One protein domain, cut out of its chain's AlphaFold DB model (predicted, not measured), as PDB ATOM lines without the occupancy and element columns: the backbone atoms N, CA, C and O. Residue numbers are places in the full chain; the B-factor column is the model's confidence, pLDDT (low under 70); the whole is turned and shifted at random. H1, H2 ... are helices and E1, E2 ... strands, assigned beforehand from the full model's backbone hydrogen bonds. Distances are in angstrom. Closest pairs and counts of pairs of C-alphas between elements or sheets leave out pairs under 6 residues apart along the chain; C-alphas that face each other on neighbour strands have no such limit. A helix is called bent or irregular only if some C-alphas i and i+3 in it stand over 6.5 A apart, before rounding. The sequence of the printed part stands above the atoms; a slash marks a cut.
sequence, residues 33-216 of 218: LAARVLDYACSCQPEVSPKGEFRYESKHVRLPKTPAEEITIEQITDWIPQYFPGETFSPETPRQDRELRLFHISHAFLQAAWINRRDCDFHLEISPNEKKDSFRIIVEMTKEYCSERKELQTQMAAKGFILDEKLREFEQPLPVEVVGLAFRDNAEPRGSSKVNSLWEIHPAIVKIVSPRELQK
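What this domain is: This is residues 33 to 216 of the 218 residues of an uncharacterized protein of Acidobacteria bacterium (UniProt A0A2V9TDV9). A closed barrel of five strands, E1 to E5, is the core, with the longest helix, H5, lying across its outside over E5. Short helices H2, H3 and H6 also pack on the outside, H4 sits beside E4, and H1 lies away from the barrel, near H5. The printed part has 184 residues, with six named helices and five named strands, which follow along the chain as H1 H2 H3 H4 E1 E2 E3 H5 E4 E5 H6; the sheet is mixed, and the class is mixed, helices and strands, with 97 residues in named elements. The whole is compact, with a radius of gyration of the C-alphas of 15.6 A and spans of 44 by 37 by 34 A.

How they stand to each other: H1, residues 33 to 37, is not on the barrel and is near H5, residues 143 to 158. Round the ring run E1, residues 102 to 115, E2, residues 122 to 127, E3, residues 136 to 141, E5, residues 195 to 208, and E4, residues 168 to 184. E1 E2 E3 form a meander, each strand the antiparallel neighbour of the one before, with hairpins E1 and E2 (N 111 to O 125, 2.8 A) and E2 and E3 (N 139 to O 124, 2.8 A). E3 and E5 are parallel (N 204 to O 140, 2.9 A). E4 and E5 are an antiparallel hairpin (N 202 to O 181, 2.8 A), and E4 and E1 are antiparallel (N 105 to O 178, 2.8 A). On the barrel are H2, residues 54 to 59 (closest C-alphas Lys 59 and Pro 203, 5.9 A), H3, residues 73 to 77 (Thr 77 and Ser 197, 5.7 A), H4, residues 97 to 100, at the sheet's level (Glu 99 and Ala 182, 4.6 A), and H6, residues 211 to 214 (His 107 and Leu 214, 7.4 A). H5, 8.2 A over the sheet, runs across the strands, at 80 degrees to E5 on the local plane; its closest C-alphas to E5 are Leu 152 and Lys 207, 6.1 A. H5 is irregular, with C-alphas 144 and 147 8.6 A apart. Every O i to N i+4 pair is within hydrogen-bond range in H2 and H3; H5 has 10 of 12, H1 0 of 1 but 2 of 2 O i to N i+3 pairs, and H4 and H6 are too short.

Where its parts are: H1 begins at C-alpha 33, (23.254, 105.606, 43.416). E1, from C-alpha 102 at (-1.722, 95.909, 67.994), and E4 each span 23.4 A, H5 21.3 A and E5 20.3 A. H6 ends at C-alpha 214, (-2.013, 115.696, 60.211).

The domain as a whole: The C-alphas farthest apart, Leu 33 and Pro 85, are 48.3 A apart. The printed part has no cut. The links H1 to H2, H2 to H3 and H3 to H4 are long. The pLDDT is under 70 for 31 residues, among them 33 to 39, 80 to 89 and 211 to 216.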
ATOM      1  N   LEU A  33      23.355 105.507  41.955       48.41
ATOM      2  CA  LEU A  33      23.254 105.606  43.416       48.41
ATOM      3  C   LEU A  33      21.854 105.216  43.907       48.41
ATOM      4  O   LEU A  33      21.743 104.503  44.899       48.41
ATOM      5  N   ALA A  34      20.800 105.584  43.173       49.66
ATOM      6  CA  ALA A  34      19.425 105.223  43.525       49.66
ATOM      7  C   ALA A  34      19.184 103.698  43.520       49.66
ATOM      8  O   ALA A  34      18.498 103.176  44.398       49.66
ATOM      9  N   ALA A  35      19.794 102.968  42.578       50.94
ATOM     10  CA  ALA A  35      19.595 101.524  42.437       50.94
ATOM     11  C   ALA A  35      20.220 100.689  43.572       50.94
ATOM     12  O   ALA A  35      19.658  99.664  43.944       50.94
ATOM     13  N   ARG A  36      21.357 101.114  44.149       51.34
ATOM     14  CA  ARG A  36      21.990 100.399  45.279       51.34
ATOM     15  C   ARG A  36      21.283 100.626  46.612       51.34
ATOM     16  O   ARG A  36      21.348  99.770  47.484       51.34
ATOM     17  N   VAL A  37      20.616 101.767  46.771       54.75
ATOM     18  CA  VAL A  37      19.933 102.132  48.018       54.75
ATOM     19  C   VAL A  37      18.692 101.253  48.226       54.75
ATOM     20  O   VAL A  37      18.518 100.719  49.312       54.75
ATOM     21  N   LEU A  38      17.907 100.984  47.177       57.97
ATOM     22  CA  LEU A  38      16.673 100.174  47.236       57.97
ATOM     23  C   LEU A  38      16.862  98.679  47.559       57.97
ATOM     24  O   LEU A  38      15.873  97.988  47.817       57.97
ATOM     25  N   ASP A  39      18.092  98.166  47.522       66.06
ATOM     26  CA  ASP A  39      18.360  96.739  47.723       66.06
ATOM     27  C   ASP A  39      18.152  96.330  49.197       66.06
ATOM     28  O   ASP A  39      17.461  95.354  49.501       66.06
ATOM     29  N   TYR A  40      18.592  97.174  50.137       72.81
ATOM     30  CA  TYR A  40      18.522  96.907  51.581       72.81
ATOM     31  C   TYR A  40      17.109  96.739  52.151       72.81
ATOM     32  O   TYR A  40      16.939  96.137  53.215       72.81
ATOM     33  N   ALA A  41      16.080  97.250  51.475       78.75
ATOM     34  CA  ALA A  41      14.707  97.068  51.926       78.75
ATOM     35  C   ALA A  41      14.292  95.589  51.969       78.75
ATOM     36  O   ALA A  41      13.433  95.239  52.772       78.75
ATOM     37  N   CYS A  42      14.886  94.730  51.130       82.50
ATOM     38  CA  CYS A  42      14.436  93.341  50.990       82.50
ATOM     39  C   CYS A  42      15.561  92.307  50.851       82.50
ATOM     40  O   CYS A  42      15.315  91.132  51.106       82.50
ATOM     41  N   SER A  43      16.767  92.697  50.422       80.12
ATOM     42  CA  SER A  43      17.865  91.758  50.144       80.12
ATOM     43  C   SER A  43      18.818  91.542  51.324       80.12
ATOM     44  O   SER A  43      19.673  90.655  51.256       80.12
ATOM     45  N   CYS A  44      18.668  92.320  52.403       79.94
ATOM     46  CA  CYS A  44      19.558  92.265  53.556       79.94
ATOM     47  C   CYS A  44      19.600  90.849  54.157       79.94
ATOM     48  O   CYS A  44      18.565  90.225  54.408       79.94
ATOM     49  N   GLN A  45      20.819  90.350  54.366       79.38
ATOM     50  CA  GLN A  45      21.085  89.065  55.008       79.38
ATOM     51  C   GLN A  45      21.581  89.323  56.434       79.38
ATOM     52  O   GLN A  45      22.590  90.016  56.579       79.38
ATOM     53  N   PRO A  46      20.901  88.801  57.470       75.69
ATOM     54  CA  PRO A  46      21.290  89.055  58.852       75.69
ATOM     55  C   PRO A  46      22.653  88.418  59.148       75.69
ATOM     56  O   PRO A  46      22.879  87.252  58.815       75.69
ATOM     57  N   GLU A  47      23.561  89.172  59.778       72.75
ATOM     58  CA  GLU A  47      24.904  88.686  60.152       72.75
ATOM     59  C   GLU A  47      24.839  87.555  61.189       72.75
ATOM     60  O   GLU A  47      25.673  86.648  61.202       72.75
ATOM     61  N   VAL A  48      23.799  87.565  62.017       61.06
ATOM     62  CA  VAL A  48      23.403  86.435  62.846       61.06
ATOM     63  C   VAL A  48      21.918  86.224  62.641       61.06
ATOM     64  O   VAL A  48      21.104  87.100  62.897       61.06
ATOM     65  N   SER A  49      21.550  85.027  62.211       54.41
ATOM     66  CA  SER A  49      20.210  84.529  62.469       54.41
ATOM     67  C   SER A  49      20.345  83.758  63.777       54.41
ATOM     68  O   SER A  49      20.809  82.616  63.715       54.41
ATOM     69  N   PRO A  50      20.055  84.342  64.960       56.38
ATOM     70  CA  PRO A  50      20.021  83.600  66.216       56.38
ATOM     71  C   PRO A  50      18.788  82.682  66.213       56.38
ATOM     72  O   PRO A  50      17.898  82.772  67.053       56.38
ATOM     73  N   LYS A  51      18.717  81.798  65.209       53.41
ATOM     74  CA  LYS A  51      17.734  80.732  65.110       53.41
ATOM     75  C   LYS A  51      17.820  79.948  66.402       53.41
ATOM     76  O   LYS A  51      18.848  79.332  66.677       53.41
ATOM     77  N   GLY A  52      16.738  79.979  67.165       56.88
ATOM     78  CA  GLY A  52      16.642  79.289  68.445       56.88
ATOM     79  C   GLY A  52      16.487  80.203  69.655       56.88
ATOM     80  O   GLY A  52      16.163  79.673  70.708       56.88
ATOM     81  N   GLU A  53      16.640  81.525  69.527       70.44
ATOM     82  CA  GLU A  53      16.247  82.461  70.590       70.44
ATOM     83  C   GLU A  53      14.762  82.815  70.433       70.44
ATOM     84  O   GLU A  53      14.362  83.477  69.469       70.44
ATOM     85  N   PHE A  54      13.921  82.371  71.374       79.62
ATOM     86  CA  PHE A  54      12.462  82.506  71.269       79.62
ATOM     87  C   PHE A  54      12.021  83.950  71.003       79.62
ATOM     88  O   PHE A  54      11.174  84.207  70.143       79.62
ATOM     89  N   ARG A  55      12.584  84.913  71.739       83.12
ATOM     90  CA  ARG A  55      12.174  86.315  71.616       83.12
ATOM     91  C   ARG A  55      12.593  86.949  70.297       83.12
ATOM     92  O   ARG A  55      11.812  87.747  69.776       83.12
ATOM     93  N   TYR A  56      13.725  86.539  69.726       79.94
ATOM     94  CA  TYR A  56      14.108  86.924  68.370       79.94
ATOM     95  C   TYR A  56      13.078  86.418  67.353       79.94
ATOM     96  O   TYR A  56      12.515  87.188  66.588       79.94
ATOM     97  N   GLU A  57      12.711  85.143  67.385       81.50
ATOM     98  CA  GLU A  57      11.697  84.634  66.449       81.50
ATOM     99  C   GLU A  57      10.325  85.301  66.670       81.50
ATOM    100  O   GLU A  57       9.586  85.566  65.721       81.50
ATOM    101  N   SER A  58       9.998  85.662  67.916       83.00
ATOM    102  CA  SER A  58       8.737  86.333  68.246       83.00
ATOM    103  C   SER A  58       8.605  87.738  67.651       83.00
ATOM    104  O   SER A  58       7.481  88.232  67.545       83.00
ATOM    105  N   LYS A  59       9.717  88.397  67.290       79.94
ATOM    106  CA  LYS A  59       9.712  89.747  66.706       79.94
ATOM    107  C   LYS A  59       9.582  89.749  65.178       79.94
ATOM    108  O   LYS A  59       8.993  90.670  64.620       79.94
ATOM    109  N   HIS A  60       9.909  88.636  64.520       82.88
ATOM    110  CA  HIS A  60       9.750  88.435  63.073       82.88
ATOM    111  C   HIS A  60       8.409  87.774  62.698       82.88
ATOM    112  O   HIS A  60       8.351  86.757  62.002       82.88
ATOM    113  N   VAL A  61       7.298  88.356  63.159       83.31
ATOM    114  CA  VAL A  61       5.934  87.857  62.904       83.31
ATOM    115  C   VAL A  61       5.120  88.806  62.018       83.31
ATOM    116  O   VAL A  61       5.391  90.000  61.908       83.31
ATOM    117  N   ARG A  62       4.067  88.294  61.374       90.94
ATOM    118  CA  ARG A  62       3.099  89.168  60.694       90.94
ATOM    119  C   ARG A  62       2.216  89.883  61.715       90.94
ATOM    120  O   ARG A  62       1.780  89.262  62.682       90.94
ATOM    121  N   LEU A  63       1.892  91.149  61.455       94.56
ATOM    122  CA  LEU A  63       0.948  91.911  62.255       94.56
ATOM    123  C   LEU A  63      -0.418  91.209  62.224       94.56
ATOM    124  O   LEU A  63      -0.863  90.771  61.153       94.56
ATOM    125  N   PRO A  64      -1.092  91.076  63.378       93.19
ATOM    126  CA  PRO A  64      -2.431  90.512  63.427       93.19
ATOM    127  C   PRO A  64      -3.412  91.386  62.637       93.19
ATOM    128  O   PRO A  64      -3.282  92.603  62.564       93.19
ATOM    129  N   LYS A  65      -4.455  90.764  62.075       91.69
ATOM    130  CA  LYS A  65      -5.544  91.468  61.370       91.69
ATOM    131  C   LYS A  65      -6.629  91.983  62.328       91.69
ATOM    132  O   LYS A  65      -7.810  91.988  61.984       91.69
ATOM    133  N   THR A  66      -6.246  92.335  63.547       91.81
ATOM    134  CA  THR A  66      -7.143  92.904  64.557       91.81
ATOM    135  C   THR A  66      -7.164  94.425  64.433       91.81
ATOM    136  O   THR A  66      -6.202  94.998  63.925       91.81
ATOM    137  N   PRO A  67      -8.225  95.107  64.895       95.56
ATOM    138  CA  PRO A  67      -8.189  96.556  65.042       95.56
ATOM    139  C   PRO A  67      -6.995  96.983  65.904       95.56
ATOM    140  O   PRO A  67      -6.705  96.339  66.914       95.56
ATOM    141  N   ALA A  68      -6.308  98.042  65.483       97.38
ATOM    142  CA  ALA A  68      -5.244  98.647  66.266       97.38
ATOM    143  C   ALA A  68      -5.842  99.572  67.331       97.38
ATOM    144  O   ALA A  68      -6.808 100.293  67.075       97.38
ATOM    145  N   GLU A  69      -5.264  99.545  68.521       97.81
ATOM    146  CA  GLU A  69      -5.569 100.476  69.596       97.81
ATOM    147  C   GLU A  69      -4.760 101.759  69.429       97.81
ATOM    148  O   GLU A  69      -3.549 101.710  69.234       97.81
ATOM    149  N   GLU A  70      -5.424 102.908  69.520       97.88
ATOM    150  CA  GLU A  70      -4.737 104.194  69.446       97.88
ATOM    151  C   GLU A  70      -3.880 104.428  70.693       97.88
ATOM    152  O   GLU A  70      -4.342 104.224  71.821       97.88
ATOM    153  N   ILE A  71      -2.648 104.887  70.491       97.69
ATOM    154  CA  ILE A  71      -1.719 105.202  71.572       97.69
ATOM    155  C   ILE A  71      -0.757 106.331  71.192       97.69
ATOM    156  O   ILE A  71      -0.430 106.526  70.022       97.69
ATOM    157  N   THR A  72      -0.255 107.057  72.190       97.06
ATOM    158  CA  THR A  72       0.798 108.066  72.016       97.06
ATOM    159  C   THR A  72       2.160 107.582  72.512       97.06
ATOM    160  O   THR A  72       2.273 106.630  73.288       97.06
ATOM    161  N   ILE A  73       3.227 108.266  72.093       95.75
ATOM    162  CA  ILE A  73       4.589 107.950  72.545       95.75
ATOM    163  C   ILE A  73       4.728 108.186  74.055       95.75
ATOM    164  O   ILE A  73       5.358 107.379  74.733       95.75
ATOM    165  N   GLU A  74       4.099 109.231  74.596       94.38
ATOM    166  CA  GLU A  74       4.047 109.503  76.037       94.38
ATOM    167  C   GLU A  74       3.472 108.308  76.807       94.38
ATOM    168  O   GLU A  74       4.069 107.837  77.774       94.38
ATOM    169  N   GLN A  75       2.347 107.762  76.334       94.12
ATOM    170  CA  GLN A  75       1.708 106.610  76.969       94.12
ATOM    171  C   GLN A  75       2.602 105.366  76.936       94.12
ATOM    172  O   GLN A  75       2.602 104.600  77.899       94.12
ATOM    173  N   ILE A  76       3.371 105.168  75.859       93.06
ATOM    174  CA  ILE A  76       4.343 104.071  75.744       93.06
ATOM    175  C   ILE A  76       5.490 104.258  76.741       93.06
ATOM    176  O   ILE A  76       5.890 103.301  77.401       93.06
ATOM    177  N   THR A  77       6.022 105.474  76.884       88.56
ATOM    178  CA  THR A  77       7.108 105.745  77.841       88.56
ATOM    179  C   THR A  77       6.666 105.613  79.296       88.56
ATOM    180  O   THR A  77       7.479 105.256  80.146       88.56
ATOM    181  N   ASP A  78       5.377 105.809  79.573       88.12
ATOM    182  CA  ASP A  78       4.783 105.614  80.897       88.12
ATOM    183  C   ASP A  78       4.511 104.136  81.229       88.12
ATOM    184  O   ASP A  78       4.101 103.807  82.348       88.12
ATOM    185  N   TRP A  79       4.722 103.206  80.289       86.44
ATOM    186  CA  TRP A  79       4.567 101.781  80.554       86.44
ATOM    187  C   TRP A  79       5.622 101.286  81.539       86.44
ATOM    188  O   TRP A  79       6.713 100.844  81.177       86.44
ATOM    189  N   ILE A  80       5.240 101.294  82.817       67.06
ATOM    190  CA  ILE A  80       6.078 100.814  83.908       67.06
ATOM    191  C   ILE A  80       6.542  99.374  83.595       67.06
ATOM    192  O   ILE A  80       5.702  98.524  83.266       67.06
ATOM    193  N   PRO A  81       7.842  99.052  83.753       60.38
ATOM    194  CA  PRO A  81       8.394  97.711  83.525       60.38
ATOM    195  C   PRO A  81       7.789  96.595  84.391       60.38
ATOM    196  O   PRO A  81       8.137  95.434  84.206       60.38
ATOM    197  N   GLN A  82       6.892  96.922  85.323       47.34
ATOM    198  CA  GLN A  82       6.343  96.068  86.382       47.34
ATOM    199  C   GLN A  82       5.699  94.744  85.929       47.34
ATOM    200  O   GLN A  82       5.451  93.885  86.768       47.34
ATOM    201  N   TYR A  83       5.491  94.531  84.626       47.91
ATOM    202  CA  TYR A  83       5.095  93.229  84.072       47.91
ATOM    203  C   TYR A  83       6.236  92.208  83.950       47.91
ATOM    204  O   TYR A  83       5.961  91.025  83.766       47.91
ATOM    205  N   PHE A  84       7.498  92.623  84.099       51.59
ATOM    206  CA  PHE A  84       8.615  91.701  84.298       51.59
ATOM    207  C   PHE A  84       9.428  92.181  85.509       51.59
ATOM    208  O   PHE A  84       9.990  93.279  85.450       51.59
ATOM    209  N   PRO A  85       9.462  91.423  86.622       41.91
ATOM    210  CA  PRO A  85      10.252  91.786  87.790       41.91
ATOM    211  C   PRO A  85      11.744  91.692  87.441       41.91
ATOM    212  O   PRO A  85      12.309  90.603  87.401       41.91
ATOM    213  N   GLY A  86      12.363  92.840  87.162       51.41
ATOM    214  CA  GLY A  86      13.777  92.967  86.795       51.41
ATOM    215  C   GLY A  86      13.994  93.795  85.525       51.41
ATOM    216  O   GLY A  86      13.098  93.937  84.693       51.41
ATOM    217  N   GLU A  87      15.193  94.359  85.374       53.91
ATOM    218  CA  GLU A  87      15.630  95.048  84.145       53.91
ATOM    219  C   GLU A  87      15.868  94.063  82.986       53.91
ATOM    220  O   GLU A  87      15.792  94.448  81.822       53.91
ATOM    221  N   THR A  88      16.058  92.778  83.300       61.94
ATOM    222  CA  THR A  88      16.366  91.689  82.368       61.94
ATOM    223  C   THR A  88      15.319  90.573  82.447       61.94
ATOM    224  O   THR A  88      14.931  90.138  83.532       61.94
ATOM    225  N   PHE A  89      14.855  90.095  81.291       68.50
ATOM    226  CA  PHE A  89      14.013  88.898  81.163       68.50
ATOM    227  C   PHE A  89      14.760  87.835  80.343       68.50
ATOM    228  O   PHE A  89      15.661  88.147  79.568       68.50
ATOM    229  N   SER A  90      14.411  86.556  80.522       77.56
ATOM    230  CA  SER A  90      15.049  85.462  79.773       77.56
ATOM    231  C   SER A  90      14.790  85.615  78.263       77.56
ATOM    232  O   SER A  90      13.646  85.920  77.904       77.56
ATOM    233  N   PRO A  91      15.764  85.334  77.372       76.31
ATOM    234  CA  PRO A  91      15.535  85.239  75.923       76.31
ATOM    235  C   PRO A  91      14.420  84.260  75.525       76.31
ATOM    236  O   PRO A  91      13.854  84.379  74.443       76.31
ATOM    237  N   GLU A  92      14.059  83.344  76.429       79.75
ATOM    238  CA  GLU A  92      12.977  82.369  76.270       79.75
ATOM    239  C   GLU A  92      11.609  82.865  76.770       79.75
ATOM    240  O   GLU A  92      10.624  82.134  76.720       79.75
ATOM    241  N   THR A  93      11.523  84.096  77.289       82.38
ATOM    242  CA  THR A  93      10.285  84.624  77.883       82.38
ATOM    243  C   THR A  93       9.249  84.929  76.799       82.38
ATOM    244  O   THR A  93       9.500  85.808  75.961       82.38
ATOM    245  N   PRO A  94       8.064  84.287  76.822       85.12
ATOM    246  CA  PRO A  94       7.033  84.549  75.834       85.12
ATOM    247  C   PRO A  94       6.519  85.983  75.855       85.12
ATOM    248  O   PRO A  94       6.510  86.638  76.897       85.12
ATOM    249  N   ARG A  95       6.035  86.449  74.698       86.94
ATOM    250  CA  ARG A  95       5.250  87.683  74.630       86.94
ATOM    251  C   ARG A  95       4.004  87.546  75.499       86.94
ATOM    252  O   ARG A  95       3.333  86.513  75.471       86.94
ATOM    253  N   GLN A  96       3.671  88.607  76.219       85.50
ATOM    254  CA  GLN A  96       2.506  88.648  77.096       85.50
ATOM    255  C   GLN A  96       1.875  90.042  77.138       85.50
ATOM    256  O   GLN A  96       2.526  91.041  76.831       85.50
ATOM    257  N   ASP A  97       0.604  90.098  77.547       88.88
ATOM    258  CA  ASP A  97      -0.152  91.339  77.758       88.88
ATOM    259  C   ASP A  97      -0.020  92.330  76.582       88.88
ATOM    260  O   ASP A  97      -0.476  92.034  75.474       88.88
ATOM    261  N   ARG A  98       0.634  93.482  76.787       90.69
ATOM    262  CA  ARG A  98       0.787  94.526  75.766       90.69
ATOM    263  C   ARG A  98       1.532  94.047  74.531       90.69
ATOM    264  O   ARG A  98       1.199  94.487  73.438       90.69
ATOM    265  N   GLU A  99       2.464  93.107  74.672       90.69
ATOM    266  CA  GLU A  99       3.229  92.573  73.536       90.69
ATOM    267  C   GLU A  99       2.377  91.769  72.538       90.69
ATOM    268  O   GLU A  99       2.834  91.437  71.441       90.69
ATOM    269  N   LEU A 100       1.136  91.445  72.922       91.44
ATOM    270  CA  LEU A 100       0.141  90.761  72.095       91.44
ATOM    271  C   LEU A 100      -0.886  91.725  71.477       91.44
ATOM    272  O   LEU A 100      -1.774  91.283  70.746       91.44
ATOM    273  N   ARG A 101      -0.798  93.029  71.773       93.69
ATOM    274  CA  ARG A 101      -1.740  94.054  71.303       93.69
ATOM    275  C   ARG A 101      -1.160  94.814  70.120       93.69
ATOM    276  O   ARG A 101       0.017  95.171  70.107       93.69
ATOM    277  N   LEU A 102      -2.020  95.059  69.136       97.38
ATOM    278  CA  LEU A 102      -1.722  95.909  67.994       97.38
ATOM    279  C   LEU A 102      -2.038  97.356  68.354       97.38
ATOM    280  O   LEU A 102      -3.155  97.649  68.771       97.38
ATOM    281  N   PHE A 103      -1.074  98.240  68.142       98.12
ATOM    282  CA  PHE A 103      -1.190  99.661  68.412       98.12
ATOM    283  C   PHE A 103      -1.062 100.483  67.134       98.12
ATOM    284  O   PHE A 103      -0.393 100.079  66.180       98.12
ATOM    285  N   HIS A 104      -1.701 101.645  67.140       98.31
ATOM    286  CA  HIS A 104      -1.572 102.689  66.141       98.31
ATOM    287  C   HIS A 104      -1.147 103.980  66.836       98.31
ATOM    288  O   HIS A 104      -1.779 104.412  67.795       98.31
ATOM    289  N   ILE A 105      -0.060 104.571  66.352       98.19
ATOM    290  CA  ILE A 105       0.389 105.909  66.714       98.19
ATOM    291  C   ILE A 105       0.047 106.790  65.520       98.19
ATOM    292  O   ILE A 105       0.777 106.808  64.524       98.19
ATOM    293  N   SER A 106      -1.075 107.501  65.608       96.75
ATOM    294  CA  SER A 106      -1.560 108.374  64.532       96.75
ATOM    295  C   SER A 106      -0.652 109.572  64.256       96.75
ATOM    296  O   SER A 106      -0.704 110.153  63.171       96.75
ATOM    297  N   HIS A 107       0.179 109.958  65.228       95.69
ATOM    298  CA  HIS A 107       1.083 111.086  65.082       95.69
ATOM    299  C   HIS A 107       2.392 110.913  65.852       95.69
ATOM    300  O   HIS A 107       2.408 110.801  67.077       95.69
ATOM    301  N   ALA A 108       3.500 110.968  65.118       97.94
ATOM    302  CA  ALA A 108       4.846 111.066  65.657       97.94
ATOM    303  C   ALA A 108       5.780 111.778  64.670       97.94
ATOM    304  O   ALA A 108       5.413 112.063  63.530       97.94
ATOM    305  N   PHE A 109       7.015 112.029  65.097       98.12
ATOM    306  CA  PHE A 109       8.081 112.580  64.267       98.12
ATOM    307  C   PHE A 109       9.271 111.628  64.242       98.12
ATOM    308  O   PHE A 109       9.879 111.374  65.283       98.12
ATOM    309  N   LEU A 110       9.616 111.135  63.054       98.56
ATOM    310  CA  LEU A 110      10.813 110.353  62.767       98.56
ATOM    311  C   LEU A 110      12.053 111.243  62.878       98.56
ATOM    312  O   LEU A 110      12.232 112.189  62.108       98.56
ATOM    313  N   GLN A 111      12.895 110.938  63.858       98.44
ATOM    314  CA  GLN A 111      14.058 111.729  64.252       98.44
ATOM    315  C   GLN A 111      15.369 111.159  63.725       98.44
ATOM    316  O   GLN A 111      16.249 111.932  63.344       98.44
ATOM    317  N   ALA A 112      15.500 109.831  63.710       98.31
ATOM    318  CA  ALA A 112      16.692 109.127  63.256       98.31
ATOM    319  C   ALA A 112      16.332 107.775  62.637       98.31
ATOM    320  O   ALA A 112      15.283 107.212  62.949       98.31
ATOM    321  N   ALA A 113      17.202 107.265  61.767       97.81
ATOM    322  CA  ALA A 113      17.037 105.947  61.170       97.81
ATOM    323  C   ALA A 113      18.383 105.284  60.849       97.81
ATOM    324  O   ALA A 113      19.357 105.972  60.528       97.81
ATOM    325  N   TRP A 114      18.419 103.952  60.910       95.31
ATOM    326  CA  TRP A 114      19.489 103.112  60.366       95.31
ATOM    327  C   TRP A 114      18.996 101.695  60.079       95.31
ATOM    328  O   TRP A 114      17.899 101.300  60.465       95.31
ATOM    329  N   ILE A 115      19.823 100.922  59.385       92.31
ATOM    330  CA  ILE A 115      19.654  99.482  59.218       92.31
ATOM    331  C   ILE A 115      20.531  98.787  60.246       92.31
ATOM    332  O   ILE A 115      21.754  98.940  60.233       92.31
ATOM    333  N   ASN A 116      19.927  97.987  61.113       87.88
ATOM    334  CA  ASN A 116      20.695  97.091  61.956       87.88
ATOM    335  C   ASN A 116      21.121  95.878  61.126       87.88
ATOM    336  O   ASN A 116      20.292  95.109  60.652       87.88
ATOM    337  N   ARG A 117      22.428  95.695  60.917       81.88
ATOM    338  CA  ARG A 117      22.944  94.558  60.131       81.88
ATOM    339  C   ARG A 117      22.711  93.210  60.798       81.88
ATOM    340  O   ARG A 117      22.724  92.182  60.122       81.88
ATOM    341  N   ARG A 118      22.527  93.211  62.121       80.56
ATOM    342  CA  ARG A 118      22.389  91.990  62.905       80.56
ATOM    343  C   ARG A 118      21.153  91.209  62.473       80.56
ATOM    344  O   ARG A 118      21.269  90.023  62.199       80.56
ATOM    345  N   ASP A 119      20.014  91.884  62.375       81.50
ATOM    346  CA  ASP A 119      18.699  91.303  62.079       81.50
ATOM    347  C   ASP A 119      18.038  91.868  60.817       81.50
ATOM    348  O   ASP A 119      17.014  91.349  60.374       81.50
ATOM    349  N   CYS A 120      18.697  92.832  60.169       87.62
ATOM    350  CA  CYS A 120      18.258  93.513  58.958       87.62
ATOM    351  C   CYS A 120      17.026  94.396  59.131       87.62
ATOM    352  O   CYS A 120      16.405  94.759  58.123       87.62
ATOM    353  N   ASP A 121      16.676  94.775  60.354       91.94
ATOM    354  CA  ASP A 121      15.525  95.628  60.608       91.94
ATOM    355  C   ASP A 121      15.858  97.096  60.312       91.94
ATOM    356  O   ASP A 121      17.000  97.557  60.438       91.94
ATOM    357  N   PHE A 122      14.854  97.850  59.856       95.44
ATOM    358  CA  PHE A 122      14.963  99.307  59.840       95.44
ATOM    359  C   PHE A 122      14.683  99.794  61.251       95.44
ATOM    360  O   PHE A 122      13.535  99.751  61.689       95.44
ATOM    361  N   HIS A 123      15.717 100.265  61.932       96.19
ATOM    362  CA  HIS A 123      15.600 100.898  63.232       96.19
ATOM    363  C   HIS A 123      15.270 102.369  63.030       96.19
ATOM    364  O   HIS A 123      15.992 103.104  62.349       96.19
ATOM    365  N   LEU A 124      14.158 102.793  63.614       98.31
ATOM    366  CA  LEU A 124      13.610 104.130  63.484       98.31
ATOM    367  C   LEU A 124      13.417 104.701  64.883       98.31
ATOM    368  O   LEU A 124      12.780 104.082  65.729       98.31
ATOM    369  N   GLU A 125      13.933 105.899  65.128       98.19
ATOM    370  CA  GLU A 125      13.633 106.622  66.359       98.19
ATOM    371  C   GLU A 125      12.538 107.640  66.098       98.19
ATOM    372  O   GLU A 125      12.709 108.546  65.276       98.19
ATOM    373  N   ILE A 126      11.436 107.528  66.835       98.50
ATOM    374  CA  ILE A 126      10.319 108.466  66.751       98.50
ATOM    375  C   ILE A 126      10.137 109.217  68.066       98.50
ATOM    376  O   ILE A 126      10.478 108.727  69.140       98.50
ATOM    377  N   SER A 127       9.585 110.419  67.971       98.06
ATOM    378  CA  SER A 127       9.346 111.331  69.093       98.06
ATOM    379  C   SER A 127       7.962 111.968  68.991       98.06
ATOM    380  O   SER A 127       7.420 112.049  67.885       98.06
ATOM    381  N   PRO A 128       7.380 112.445  70.103       97.12
ATOM    382  CA  PRO A 128       6.056 113.069  70.079       97.12
ATOM    383  C   PRO A 128       6.027 114.442  69.399       97.12
ATOM    384  O   PRO A 128       4.964 114.937  69.035       97.12
ATOM    385  N   ASN A 129       7.182 115.091  69.233       96.69
ATOM    386  CA  ASN A 129       7.289 116.413  68.626       96.69
ATOM    387  C   ASN A 129       8.575 116.547  67.795       96.69
ATOM    388  O   ASN A 129       9.513 115.770  67.934       96.69
ATOM    389  N   GLU A 130       8.643 117.568  66.947       96.75
ATOM    390  CA  GLU A 130       9.778 117.808  66.045       96.75
ATOM    391  C   GLU A 130      11.070 118.294  66.735       96.75
ATOM    392  O   GLU A 130      12.092 118.488  66.074       96.75
ATOM    393  N   LYS A 131      11.080 118.516  68.056       97.56
ATOM    394  CA  LYS A 131      12.267 119.055  68.725       97.56
ATOM    395  C   LYS A 131      13.370 118.007  68.790       97.56
ATOM    396  O   LYS A 131      13.145 116.843  69.120       97.56
ATOM    397  N   LYS A 132      14.599 118.431  68.499       96.31
ATOM    398  CA  LYS A 132      15.760 117.534  68.427       96.31
ATOM    399  C   LYS A 132      16.143 116.906  69.759       96.31
ATOM    400  O   LYS A 132      16.766 115.849  69.740       96.31
ATOM    401  N   ASP A 133      15.799 117.546  70.866       96.25
ATOM    402  CA  ASP A 133      16.022 117.106  72.243       96.25
ATOM    403  C   ASP A 133      14.835 116.327  72.830       96.25
ATOM    404  O   ASP A 133      14.913 115.881  73.972       96.25
ATOM    405  N   SER A 134      13.755 116.125  72.063       96.38
ATOM    406  CA  SER A 134      12.641 115.293  72.505       96.38
ATOM    407  C   SER A 134      13.112 113.866  72.759       96.38
ATOM    408  O   SER A 134      13.904 113.309  71.990       96.38
ATOM    409  N   PHE A 135      12.567 113.267  73.814       95.31
ATOM    410  CA  PHE A 135      12.720 111.847  74.080       95.31
ATOM    411  C   PHE A 135      12.144 111.006  72.936       95.31
ATOM    412  O   PHE A 135      11.296 111.477  72.162       95.31
ATOM    413  N   ARG A 136      12.646 109.776  72.817       96.38
ATOM    414  CA  ARG A 136      12.386 108.896  71.681       96.38
ATOM    415  C   ARG A 136      12.104 107.471  72.127       96.38
ATOM    416  O   ARG A 136      12.650 106.994  73.122       96.38
ATOM    417  N   ILE A 137      11.316 106.778  71.320       96.00
ATOM    418  CA  ILE A 137      11.200 105.320  71.353       96.00
ATOM    419  C   ILE A 137      11.717 104.745  70.038       96.00
ATOM    420  O   ILE A 137      11.817 105.462  69.036       96.00
ATOM    421  N   ILE A 138      12.027 103.454  70.051       96.56
ATOM    422  CA  ILE A 138      12.395 102.722  68.842       96.56
ATOM    423  C   ILE A 138      11.154 102.112  68.203       96.56
ATOM    424  O   ILE A 138      10.224 101.666  68.879       96.56
ATOM    425  N   VAL A 139      11.162 102.102  66.879       97.69
ATOM    426  CA  VAL A 139      10.226 101.389  66.026       97.69
ATOM    427  C   VAL A 139      11.037 100.609  65.001       97.69
ATOM    428  O   VAL A 139      11.909 101.177  64.346       97.69
ATOM    429  N   GLU A 140      10.745  99.321  64.850       96.19
ATOM    430  CA  GLU A 140      11.503  98.431  63.968       96.19
ATOM    431  C   GLU A 140      10.613  97.860  62.858       96.19
ATOM    432  O   GLU A 140       9.586  97.220  63.110       96.19
ATOM    433  N   MET A 141      11.000  98.103  61.598       96.12
ATOM    434  CA  MET A 141      10.344  97.491  60.435       96.12
ATOM    435  C   MET A 141      11.120  96.271  59.958       96.12
ATOM    436  O   MET A 141      12.214  96.382  59.385       96.12
ATOM    437  N   THR A 142      10.503  95.105  60.109       91.94
ATOM    438  CA  THR A 142      11.129  93.841  59.738       91.94
ATOM    439  C   THR A 142      11.066  93.568  58.240       91.94
ATOM    440  O   THR A 142      10.276  94.161  57.496       91.94
ATOM    441  N   LYS A 143      11.934  92.674  57.757       87.56
ATOM    442  CA  LYS A 143      12.045  92.330  56.324       87.56
ATOM    443  C   LYS A 143      10.758  91.744  55.730       87.56
ATOM    444  O   LYS A 143      10.569  91.782  54.514       87.56
ATOM    445  N   GLU A 144       9.862  91.224  56.570       87.12
ATOM    446  CA  GLU A 144       8.549  90.712  56.171       87.12
ATOM    447  C   GLU A 144       7.666  91.807  55.536       87.12
ATOM    448  O   GLU A 144       6.783  91.476  54.745       87.12
ATOM    449  N   TYR A 145       7.953  93.089  55.805       92.94
ATOM    450  CA  TYR A 145       7.281  94.272  55.245       92.94
ATOM    451  C   TYR A 145       8.114  94.941  54.145       92.94
ATOM    452  O   TYR A 145       8.288  96.158  54.103       92.94
ATOM    453  N   CYS A 146       8.686  94.135  53.246       92.00
ATOM    454  CA  CYS A 146       9.550  94.596  52.151       92.00
ATOM    455  C   CYS A 146       8.914  95.711  51.293       92.00
ATOM    456  O   CYS A 146       9.608  96.649  50.892       92.00
ATOM    457  N   SER A 147       7.609  95.638  51.007       93.69
ATOM    458  CA  SER A 147       6.929  96.659  50.195       93.69
ATOM    459  C   SER A 147       6.871  98.000  50.925       93.69
ATOM    460  O   SER A 147       7.200  99.037  50.355       93.69
ATOM    461  N   GLU A 148       6.502  97.976  52.201       96.06
ATOM    462  CA  GLU A 148       6.403  99.142  53.071       96.06
ATOM    463  C   GLU A 148       7.787  99.740  53.352       96.06
ATOM    464  O   GLU A 148       7.950 100.957  53.326       96.06
ATOM    465  N   ARG A 149       8.813  98.898  53.529       95.50
ATOM    466  CA  ARG A 149      10.212  99.331  53.661       95.50
ATOM    467  C   ARG A 149      10.703 100.052  52.410       95.50
ATOM    468  O   ARG A 149      11.319 101.107  52.530       95.50
ATOM    469  N   LYS A 150      10.422  99.518  51.215       94.38
ATOM    470  CA  LYS A 150      10.764 100.176  49.940       94.38
ATOM    471  C   LYS A 150      10.091 101.534  49.807       94.38
ATOM    472  O   LYS A 150      10.740 102.495  49.390       94.38
ATOM    473  N   GLU A 151       8.817 101.610  50.172       95.31
ATOM    474  CA  GLU A 151       8.055 102.853  50.143       95.31
ATOM    475  C   GLU A 151       8.660 103.886  51.102       95.31
ATOM    476  O   GLU A 151       9.046 104.971  50.667       95.31
ATOM    477  N   LEU A 152       8.859 103.528  52.376       96.25
ATOM    478  CA  LEU A 152       9.466 104.421  53.365       96.25
ATOM    479  C   LEU A 152      10.863 104.877  52.928       96.25
ATOM    480  O   LEU A 152      11.176 106.064  52.983       96.25
ATOM    481  N   GLN A 153      11.700 103.957  52.448       94.75
ATOM    482  CA  GLN A 153      13.042 104.279  51.970       94.75
ATOM    483  C   GLN A 153      13.021 105.247  50.784       94.75
ATOM    484  O   GLN A 153      13.816 106.186  50.745       94.75
ATOM    485  N   THR A 154      12.093 105.057  49.843       93.56
ATOM    486  CA  THR A 154      11.902 105.959  48.700       93.56
ATOM    487  C   THR A 154      11.472 107.348  49.164       93.56
ATOM    488  O   THR A 154      12.033 108.353  48.723       93.56
ATOM    489  N   GLN A 155      10.525 107.422  50.100       94.56
ATOM    490  CA  GLN A 155      10.047 108.685  50.658       94.56
ATOM    491  C   GLN A 155      11.144 109.421  51.447       94.56
ATOM    492  O   GLN A 155      11.298 110.632  51.285       94.56
ATOM    493  N   MET A 156      11.953 108.712  52.241       95.38
ATOM    494  CA  MET A 156      13.115 109.283  52.937       95.38
ATOM    495  C   MET A 156      14.165 109.803  51.949       95.38
ATOM    496  O   MET A 156      14.648 110.929  52.096       95.38
ATOM    497  N   ALA A 157      14.465 109.041  50.892       93.94
ATOM    498  CA  ALA A 157      15.415 109.449  49.860       93.94
ATOM    499  C   ALA A 157      14.951 110.716  49.126       93.94
ATOM    500  O   ALA A 157      15.753 111.618  48.884       93.94
ATOM    501  N   ALA A 158      13.647 110.844  48.858       92.50
ATOM    502  CA  ALA A 158      13.053 112.058  48.296       92.50
ATOM    503  C   ALA A 158      13.175 113.288  49.223       92.50
ATOM    504  O   ALA A 158      13.037 114.423  48.765       92.50
ATOM    505  N   LYS A 159      13.454 113.082  50.516       92.44
ATOM    506  CA  LYS A 159      13.762 114.124  51.510       92.44
ATOM    507  C   LYS A 159      15.265 114.305  51.752       92.44
ATOM    508  O   LYS A 159      15.646 114.996  52.689       92.44
ATOM    509  N   GLY A 160      16.119 113.703  50.923       92.88
ATOM    510  CA  GLY A 160      17.575 113.789  51.049       92.88
ATOM    511  C   GLY A 160      18.178 112.845  52.092       92.88
ATOM    512  O   GLY A 160      19.375 112.922  52.356       92.88
ATOM    513  N   PHE A 161      17.389 111.930  52.663       94.88
ATOM    514  CA  PHE A 161      17.865 110.940  53.623       94.88
ATOM    515  C   PHE A 161      18.012 109.569  52.957       94.88
ATOM    516  O   PHE A 161      17.040 108.876  52.671       94.88
ATOM    517  N   ILE A 162      19.251 109.161  52.709       92.94
ATOM    518  CA  ILE A 162      19.563 107.843  52.144       92.94
ATOM    519  C   ILE A 162      19.739 106.865  53.289       92.94
ATOM    520  O   ILE A 162      20.750 106.983  53.943       92.94
ATOM    521  N   LEU A 163      18.837 105.921  53.544       92.75
ATOM    522  CA  LEU A 163      19.007 104.955  54.640       92.75
ATOM    523  C   LEU A 163      20.235 104.044  54.432       92.75
ATOM    524  O   LEU A 163      20.403 103.482  53.350       92.75
ATOM    525  N   ASP A 164      21.061 103.887  55.471       91.31
ATOM    526  CA  ASP A 164      22.191 102.950  55.535       91.31
ATOM    527  C   ASP A 164      22.358 102.388  56.962       91.31
ATOM    528  O   ASP A 164      21.482 102.531  57.809       91.31
ATOM    529  N   GLU A 165      23.481 101.728  57.228       90.38
ATOM    530  CA  GLU A 165      23.781 101.049  58.497       90.38
ATOM    531  C   GLU A 165      24.232 101.997  59.619       90.38
ATOM    532  O   GLU A 165      24.447 101.572  60.753       90.38
ATOM    533  N   LYS A 166      24.417 103.287  59.319       92.31
ATOM    534  CA  LYS A 166      24.847 104.282  60.297       92.31
ATOM    535  C   LYS A 166      23.638 105.025  60.828       92.31
ATOM    536  O   LYS A 166      22.911 105.656  60.060       92.31
ATOM    537  N   LEU A 167      23.500 105.046  62.154       95.00
ATOM    538  CA  LEU A 167      22.554 105.930  62.831       95.00
ATOM    539  C   LEU A 167      22.783 107.365  62.370       95.00
ATOM    540  O   LEU A 167      23.844 107.953  62.598       95.00
ATOM    541  N   ARG A 168      21.766 107.922  61.716       96.31
ATOM    542  CA  ARG A 168      21.728 109.325  61.328       96.31
ATOM    543  C   ARG A 168      20.425 109.953  61.748       96.31
ATOM    544  O   ARG A 168      19.354 109.381  61.560       96.31
ATOM    545  N   GLU A 169      20.543 111.159  62.281       97.31
ATOM    546  CA  GLU A 169      19.392 112.015  62.511       97.31
ATOM    547  C   GLU A 169      19.008 112.723  61.211       97.31
ATOM    548  O   GLU A 169      19.865 113.122  60.422       97.31
ATOM    549  N   PHE A 170      17.709 112.903  60.997       97.12
ATOM    550  CA  PHE A 170      17.207 113.780  59.943       97.12
ATOM    551  C   PHE A 170      17.573 115.227  60.274       97.12
ATOM    552  O   PHE A 170      17.630 115.582  61.445       97.12
ATOM    553  N   GLU A 171      17.759 116.107  59.291       95.19
ATOM    554  CA  GLU A 171      17.885 117.545  59.584       95.19
ATOM    555  C   GLU A 171      16.546 118.098  60.090       95.19
ATOM    556  O   GLU A 171      16.461 118.673  61.176       95.19
ATOM    557  N   GLN A 172      15.475 117.810  59.350       95.31
ATOM    558  CA  GLN A 172      14.093 118.097  59.724       95.31
ATOM    559  C   GLN A 172      13.370 116.779  60.015       95.31
ATOM    560  O   GLN A 172      13.296 115.940  59.114       95.31
ATOM    561  N   PRO A 173      12.862 116.560  61.242       97.25
ATOM    562  CA  PRO A 173      12.093 115.360  61.549       97.25
ATOM    563  C   PRO A 173      10.886 115.214  60.632       97.25
ATOM    564  O   PRO A 173      10.229 116.197  60.287       97.25
ATOM    565  N   LEU A 174      10.596 113.979  60.237       97.25
ATOM    566  CA  LEU A 174       9.506 113.696  59.311       97.25
ATOM    567  C   LEU A 174       8.268 113.257  60.093       97.25
ATOM    568  O   LEU A 174       8.381 112.346  60.910       97.25
ATOM    569  N   PRO A 175       7.092 113.853  59.868       97.31
ATOM    570  CA  PRO A 175       5.874 113.368  60.498       97.31
ATOM    571  C   PRO A 175       5.518 111.974  59.974       97.31
ATOM    572  O   PRO A 175       5.558 111.728  58.767       97.31
ATOM    573  N   VAL A 176       5.155 111.072  60.879       98.31
ATOM    574  CA  VAL A 176       4.845 109.674  60.569       98.31
ATOM    575  C   VAL A 176       3.602 109.181  61.305       98.31
ATOM    576  O   VAL A 176       3.273 109.682  62.383       98.31
ATOM    577  N   GLU A 177       2.956 108.173  60.722       97.88
ATOM    578  CA  GLU A 177       2.046 107.250  61.412       97.88
ATOM    579  C   GLU A 177       2.735 105.887  61.577       97.88
ATOM    580  O   GLU A 177       3.547 105.483  60.731       97.88
ATOM    581  N   VAL A 178       2.418 105.176  62.661       98.56
ATOM    582  CA  VAL A 178       2.983 103.853  62.963       98.56
ATOM    583  C   VAL A 178       1.879 102.882  63.341       98.56
ATOM    584  O   VAL A 178       1.045 103.196  64.181       98.56
ATOM    585  N   VAL A 179       1.907 101.676  62.780       98.38
ATOM    586  CA  VAL A 179       1.098 100.542  63.246       98.38
ATOM    587  C   VAL A 179       2.031  99.394  63.592       98.38
ATOM    588  O   VAL A 179       2.861  99.016  62.768       98.38
ATOM    589  N   GLY A 180       1.889  98.795  64.771       97.81
ATOM    590  CA  GLY A 180       2.700  97.635  65.126       97.81
ATOM    591  C   GLY A 180       2.378  97.022  66.479       97.81
ATOM    592  O   GLY A 180       1.443  97.437  67.160       97.81
ATOM    593  N   LEU A 181       3.128  95.988  66.849       97.06
ATOM    594  CA  LEU A 181       2.999  95.336  68.153       97.06
ATOM    595  C   LEU A 181       3.935  95.996  69.159       97.06
ATOM    596  O   LEU A 181       5.064  96.318  68.806       97.06
ATOM    597  N   ALA A 182       3.511  96.137  70.413       94.25
ATOM    598  CA  ALA A 182       4.469  96.471  71.459       94.25
ATOM    599  C   ALA A 182       5.493  95.338  71.607       94.25
ATOM    600  O   ALA A 182       5.175  94.156  71.445       94.25
ATOM    601  N   PHE A 183       6.715  95.699  71.958       91.81
ATOM    602  CA  PHE A 183       7.737  94.746  72.347       91.81
ATOM    603  C   PHE A 183       8.590  95.366  73.441       91.81
ATOM    604  O   PHE A 183       8.907  96.557  73.405       91.81
ATOM    605  N   ARG A 184       8.919  94.578  74.458       87.88
ATOM    606  CA  ARG A 184       9.893  94.982  75.463       87.88
ATOM    607  C   ARG A 184      11.239  94.395  75.076       87.88
ATOM    608  O   ARG A 184      11.372  93.177  74.989       87.88
ATOM    609  N   ASP A 185      12.227  95.251  74.887       81.31
ATOM    610  CA  ASP A 185      13.591  94.820  74.604       81.31
ATOM    611  C   ASP A 185      14.461  94.830  75.875       81.31
ATOM    612  O   ASP A 185      14.054  95.327  76.935       81.31
ATOM    613  N   ASN A 186      15.649  94.239  75.783       75.69
ATOM    614  CA  ASN A 186      16.648  94.238  76.845       75.69
ATOM    615  C   ASN A 186      17.354  95.600  76.966       75.69
ATOM    616  O   ASN A 186      17.384  96.414  76.043       75.69
ATOM    617  N   ALA A 187      17.940  95.851  78.139       64.56
ATOM    618  CA  ALA A 187      18.685  97.072  78.426       64.56
ATOM    619  C   ALA A 187      20.096  97.035  77.804       64.56
ATOM    620  O   ALA A 187      21.091  96.832  78.497       64.56
ATOM    621  N   GLU A 188      20.186  97.240  76.490       67.44
ATOM    622  CA  GLU A 188      21.438  97.494  75.763       67.44
ATOM    623  C   GLU A 188      21.379  98.857  75.042       67.44
ATOM    624  O   GLU A 188      20.288  99.398  74.830       67.44
ATOM    625  N   PRO A 189      22.526  99.462  74.661       68.81
ATOM    626  CA  PRO A 189      22.538 100.633  73.790       68.81
ATOM    627  C   PRO A 189      21.857 100.312  72.456       68.81
ATOM    628  O   PRO A 189      22.417  99.655  71.584       68.81
ATOM    629  N   ARG A 190      20.623 100.786  72.325       79.75
ATOM    630  CA  ARG A 190      19.684 100.415  71.260       79.75
ATOM    631  C   ARG A 190      19.474 101.507  70.213       79.75
ATOM    632  O   ARG A 190      18.905 101.253  69.162       79.75
ATOM    633  N   GLY A 191      19.945 102.719  70.491       90.38
ATOM    634  CA  GLY A 191      19.833 103.886  69.622       90.38
ATOM    635  C   GLY A 191      20.642 105.058  70.169       90.38
ATOM    636  O   GLY A 191      21.637 104.879  70.874       90.38
ATOM    637  N   SER A 192      20.217 106.273  69.848       93.94
ATOM    638  CA  SER A 192      20.793 107.514  70.342       93.94
ATOM    639  C   SER A 192      20.577 107.685  71.848       93.94
ATOM    640  O   SER A 192      19.722 107.049  72.464       93.94
ATOM    641  N   SER A 193      21.298 108.636  72.445       92.88
ATOM    642  CA  SER A 193      21.140 109.002  73.860       92.88
ATOM    643  C   SER A 193      19.764 109.585  74.220       92.88
ATOM    644  O   SER A 193      19.515 109.862  75.391       92.88
ATOM    645  N   LYS A 194      18.881 109.801  73.237       94.69
ATOM    646  CA  LYS A 194      17.519 110.322  73.430       94.69
ATOM    647  C   LYS A 194      16.474 109.210  73.522       94.69
ATOM    648  O   LYS A 194      15.327 109.498  73.858       94.69
ATOM    649  N   VAL A 195      16.851 107.963  73.228       92.56
ATOM    650  CA  VAL A 195      15.992 106.801  73.459       92.56
ATOM    651  C   VAL A 195      15.929 106.541  74.960       92.56
ATOM    652  O   VAL A 195      16.945 106.248  75.585       92.56
ATOM    653  N   ASN A 196      14.739 106.665  75.543       84.25
ATOM    654  CA  ASN A 196      14.537 106.610  76.995       84.25
ATOM    655  C   ASN A 196      13.536 105.529  77.434       84.25
ATOM    656  O   ASN A 196      13.035 105.580  78.556       84.25
ATOM    657  N   SER A 197      13.239 104.566  76.562       86.38
ATOM    658  CA  SER A 197      12.291 103.487  76.825       86.38
ATOM    659  C   SER A 197      12.886 102.125  76.482       86.38
ATOM    660  O   SER A 197      13.595 101.975  75.488       86.38
ATOM    661  N   LEU A 198      12.554 101.121  77.296       87.25
ATOM    662  CA  LEU A 198      12.767  99.709  76.956       87.25
ATOM    663  C   LEU A 198      11.654  99.159  76.054       87.25
ATOM    664  O   LEU A 198      11.804  98.085  75.474       87.25
ATOM    665  N   TRP A 199      10.547  99.886  75.933       90.81
ATOM    666  CA  TRP A 199       9.464  99.545  75.028       90.81
ATOM    667  C   TRP A 199       9.718 100.106  73.636       90.81
ATOM    668  O   TRP A 199      10.063 101.278  73.469       90.81
ATOM    669  N   GLU A 200       9.478  99.260  72.649       93.50
ATOM    670  CA  GLU A 200       9.470  99.579  71.229       93.50
ATOM    671  C   GLU A 200       8.163  99.130  70.585       93.50
ATOM    672  O   GLU A 200       7.355  98.415  71.189       93.50
ATOM    673  N   ILE A 201       7.988  99.526  69.328       96.88
ATOM    674  CA  ILE A 201       7.001  98.917  68.444       96.88
ATOM    675  C   ILE A 201       7.741  98.001  67.461       96.88
ATOM    676  O   ILE A 201       8.463  98.484  66.588       96.88
ATOM    677  N   HIS A 202       7.561  96.687  67.618       95.12
ATOM    678  CA  HIS A 202       8.211  95.646  66.823       95.12
ATOM    679  C   HIS A 202       7.341  94.372  66.722       95.12
ATOM    680  O   HIS A 202       7.022  93.726  67.732       95.12
ATOM    681  N   PRO A 203       6.992  93.921  65.506       95.75
ATOM    682  CA  PRO A 203       7.284  94.557  64.221       95.75
ATOM    683  C   PRO A 203       6.365  95.754  63.986       95.75
ATOM    684  O   PRO A 203       5.311  95.870  64.621       95.75
ATOM    685  N   ALA A 204       6.751  96.626  63.058       97.75
ATOM    686  CA  ALA A 204       5.994  97.819  62.714       97.75
ATOM    687  C   ALA A 204       5.912  98.082  61.207       97.75
ATOM    688  O   ALA A 204       6.782  97.701  60.422       97.75
ATOM    689  N   ILE A 205       4.873  98.822  60.828       97.94
ATOM    690  CA  ILE A 205       4.757  99.542  59.565       97.94
ATOM    691  C   ILE A 205       4.792 101.034  59.890       97.94
ATOM    692  O   ILE A 205       3.991 101.509  60.694       97.94
ATOM    693  N   VAL A 206       5.692 101.767  59.236       98.38
ATOM    694  CA  VAL A 206       5.828 103.222  59.371       98.38
ATOM    695  C   VAL A 206       5.594 103.878  58.020       98.38
ATOM    696  O   VAL A 206       6.104 103.410  57.001       98.38
ATOM    697  N   LYS A 207       4.846 104.979  58.006       97.50
ATOM    698  CA  LYS A 207       4.627 105.789  56.803       97.50
ATOM    699  C   LYS A 207       4.849 107.255  57.117       97.50
ATOM    700  O   LYS A 207       4.402 107.730  58.156       97.50
ATOM    701  N   ILE A 208       5.492 107.976  56.203       96.62
ATOM    702  CA  ILE A 208       5.566 109.435  56.289       96.62
ATOM    703  C   ILE A 208       4.219 109.995  55.847       96.62
ATOM    704  O   ILE A 208       3.717 109.665  54.774       96.62
ATOM    705  N   VAL A 209       3.643 110.854  56.680       93.25
ATOM    706  CA  VAL A 209       2.356 111.500  56.415       93.25
ATOM    707  C   VAL A 209       2.579 112.938  55.975       93.25
ATOM    708  O   VAL A 209       3.530 113.607  56.378       93.25
ATOM    709  N   SER A 210       1.717 113.457  55.112       82.00
ATOM    710  CA  SER A 210       1.800 114.860  54.723       82.00
ATOM    711  C   SER A 210       1.318 115.773  55.862       82.00
ATOM    712  O   SER A 210       0.399 115.420  56.604       82.00
ATOM    713  N   PRO A 211       1.821 117.019  55.958       67.25
ATOM    714  CA  PRO A 211       1.300 117.999  56.916       67.25
ATOM    715  C   PRO A 211      -0.212 118.260  56.794       67.25
ATOM    716  O   PRO A 211      -0.840 118.718  57.745       67.25
ATOM    717  N   ARG A 212      -0.812 117.979  55.626       61.41
ATOM    718  CA  ARG A 212      -2.260 118.097  55.394       61.41
ATOM    719  C   ARG A 212      -3.052 116.930  55.980       61.41
ATOM    720  O   ARG A 212      -4.202 117.126  56.358       61.41
ATOM    721  N   GLU A 213      -2.469 115.740  56.052       62.06
ATOM    722  CA  GLU A 213      -3.095 114.577  56.691       62.06
ATOM    723  C   GLU A 213      -3.106 114.733  58.212       62.06
ATOM    724  O   GLU A 213      -4.125 114.453  58.836       62.06
ATOM    725  N   LEU A 214      -2.065 115.346  58.784       56.16
ATOM    726  CA  LEU A 214      -2.013 115.696  60.211       56.16
ATOM    727  C   LEU A 214      -3.140 116.636  60.663       56.16
ATOM    728  O   LEU A 214      -3.577 116.581  61.807       56.16
ATOM    729  N   GLN A 215      -3.624 117.512  59.777       54.00
ATOM    730  CA  GLN A 215      -4.698 118.461  60.103       54.00
ATOM    731  C   GLN A 215      -6.085 117.812  60.164       54.00
ATOM    732  O   GLN A 215      -7.000 118.419  60.706       54.00
ATOM    733  N   LYS A 216      -6.252 116.596  59.627       53.72
ATOM    734  CA  LYS A 216      -7.528 115.860  59.664       53.72
ATOM    735  C   LYS A 216      -7.726 115.054  60.952       53.72
ATOM    736  O   LYS A 216      -8.795 114.485  61.132       53.72
TER     737      LYS A 216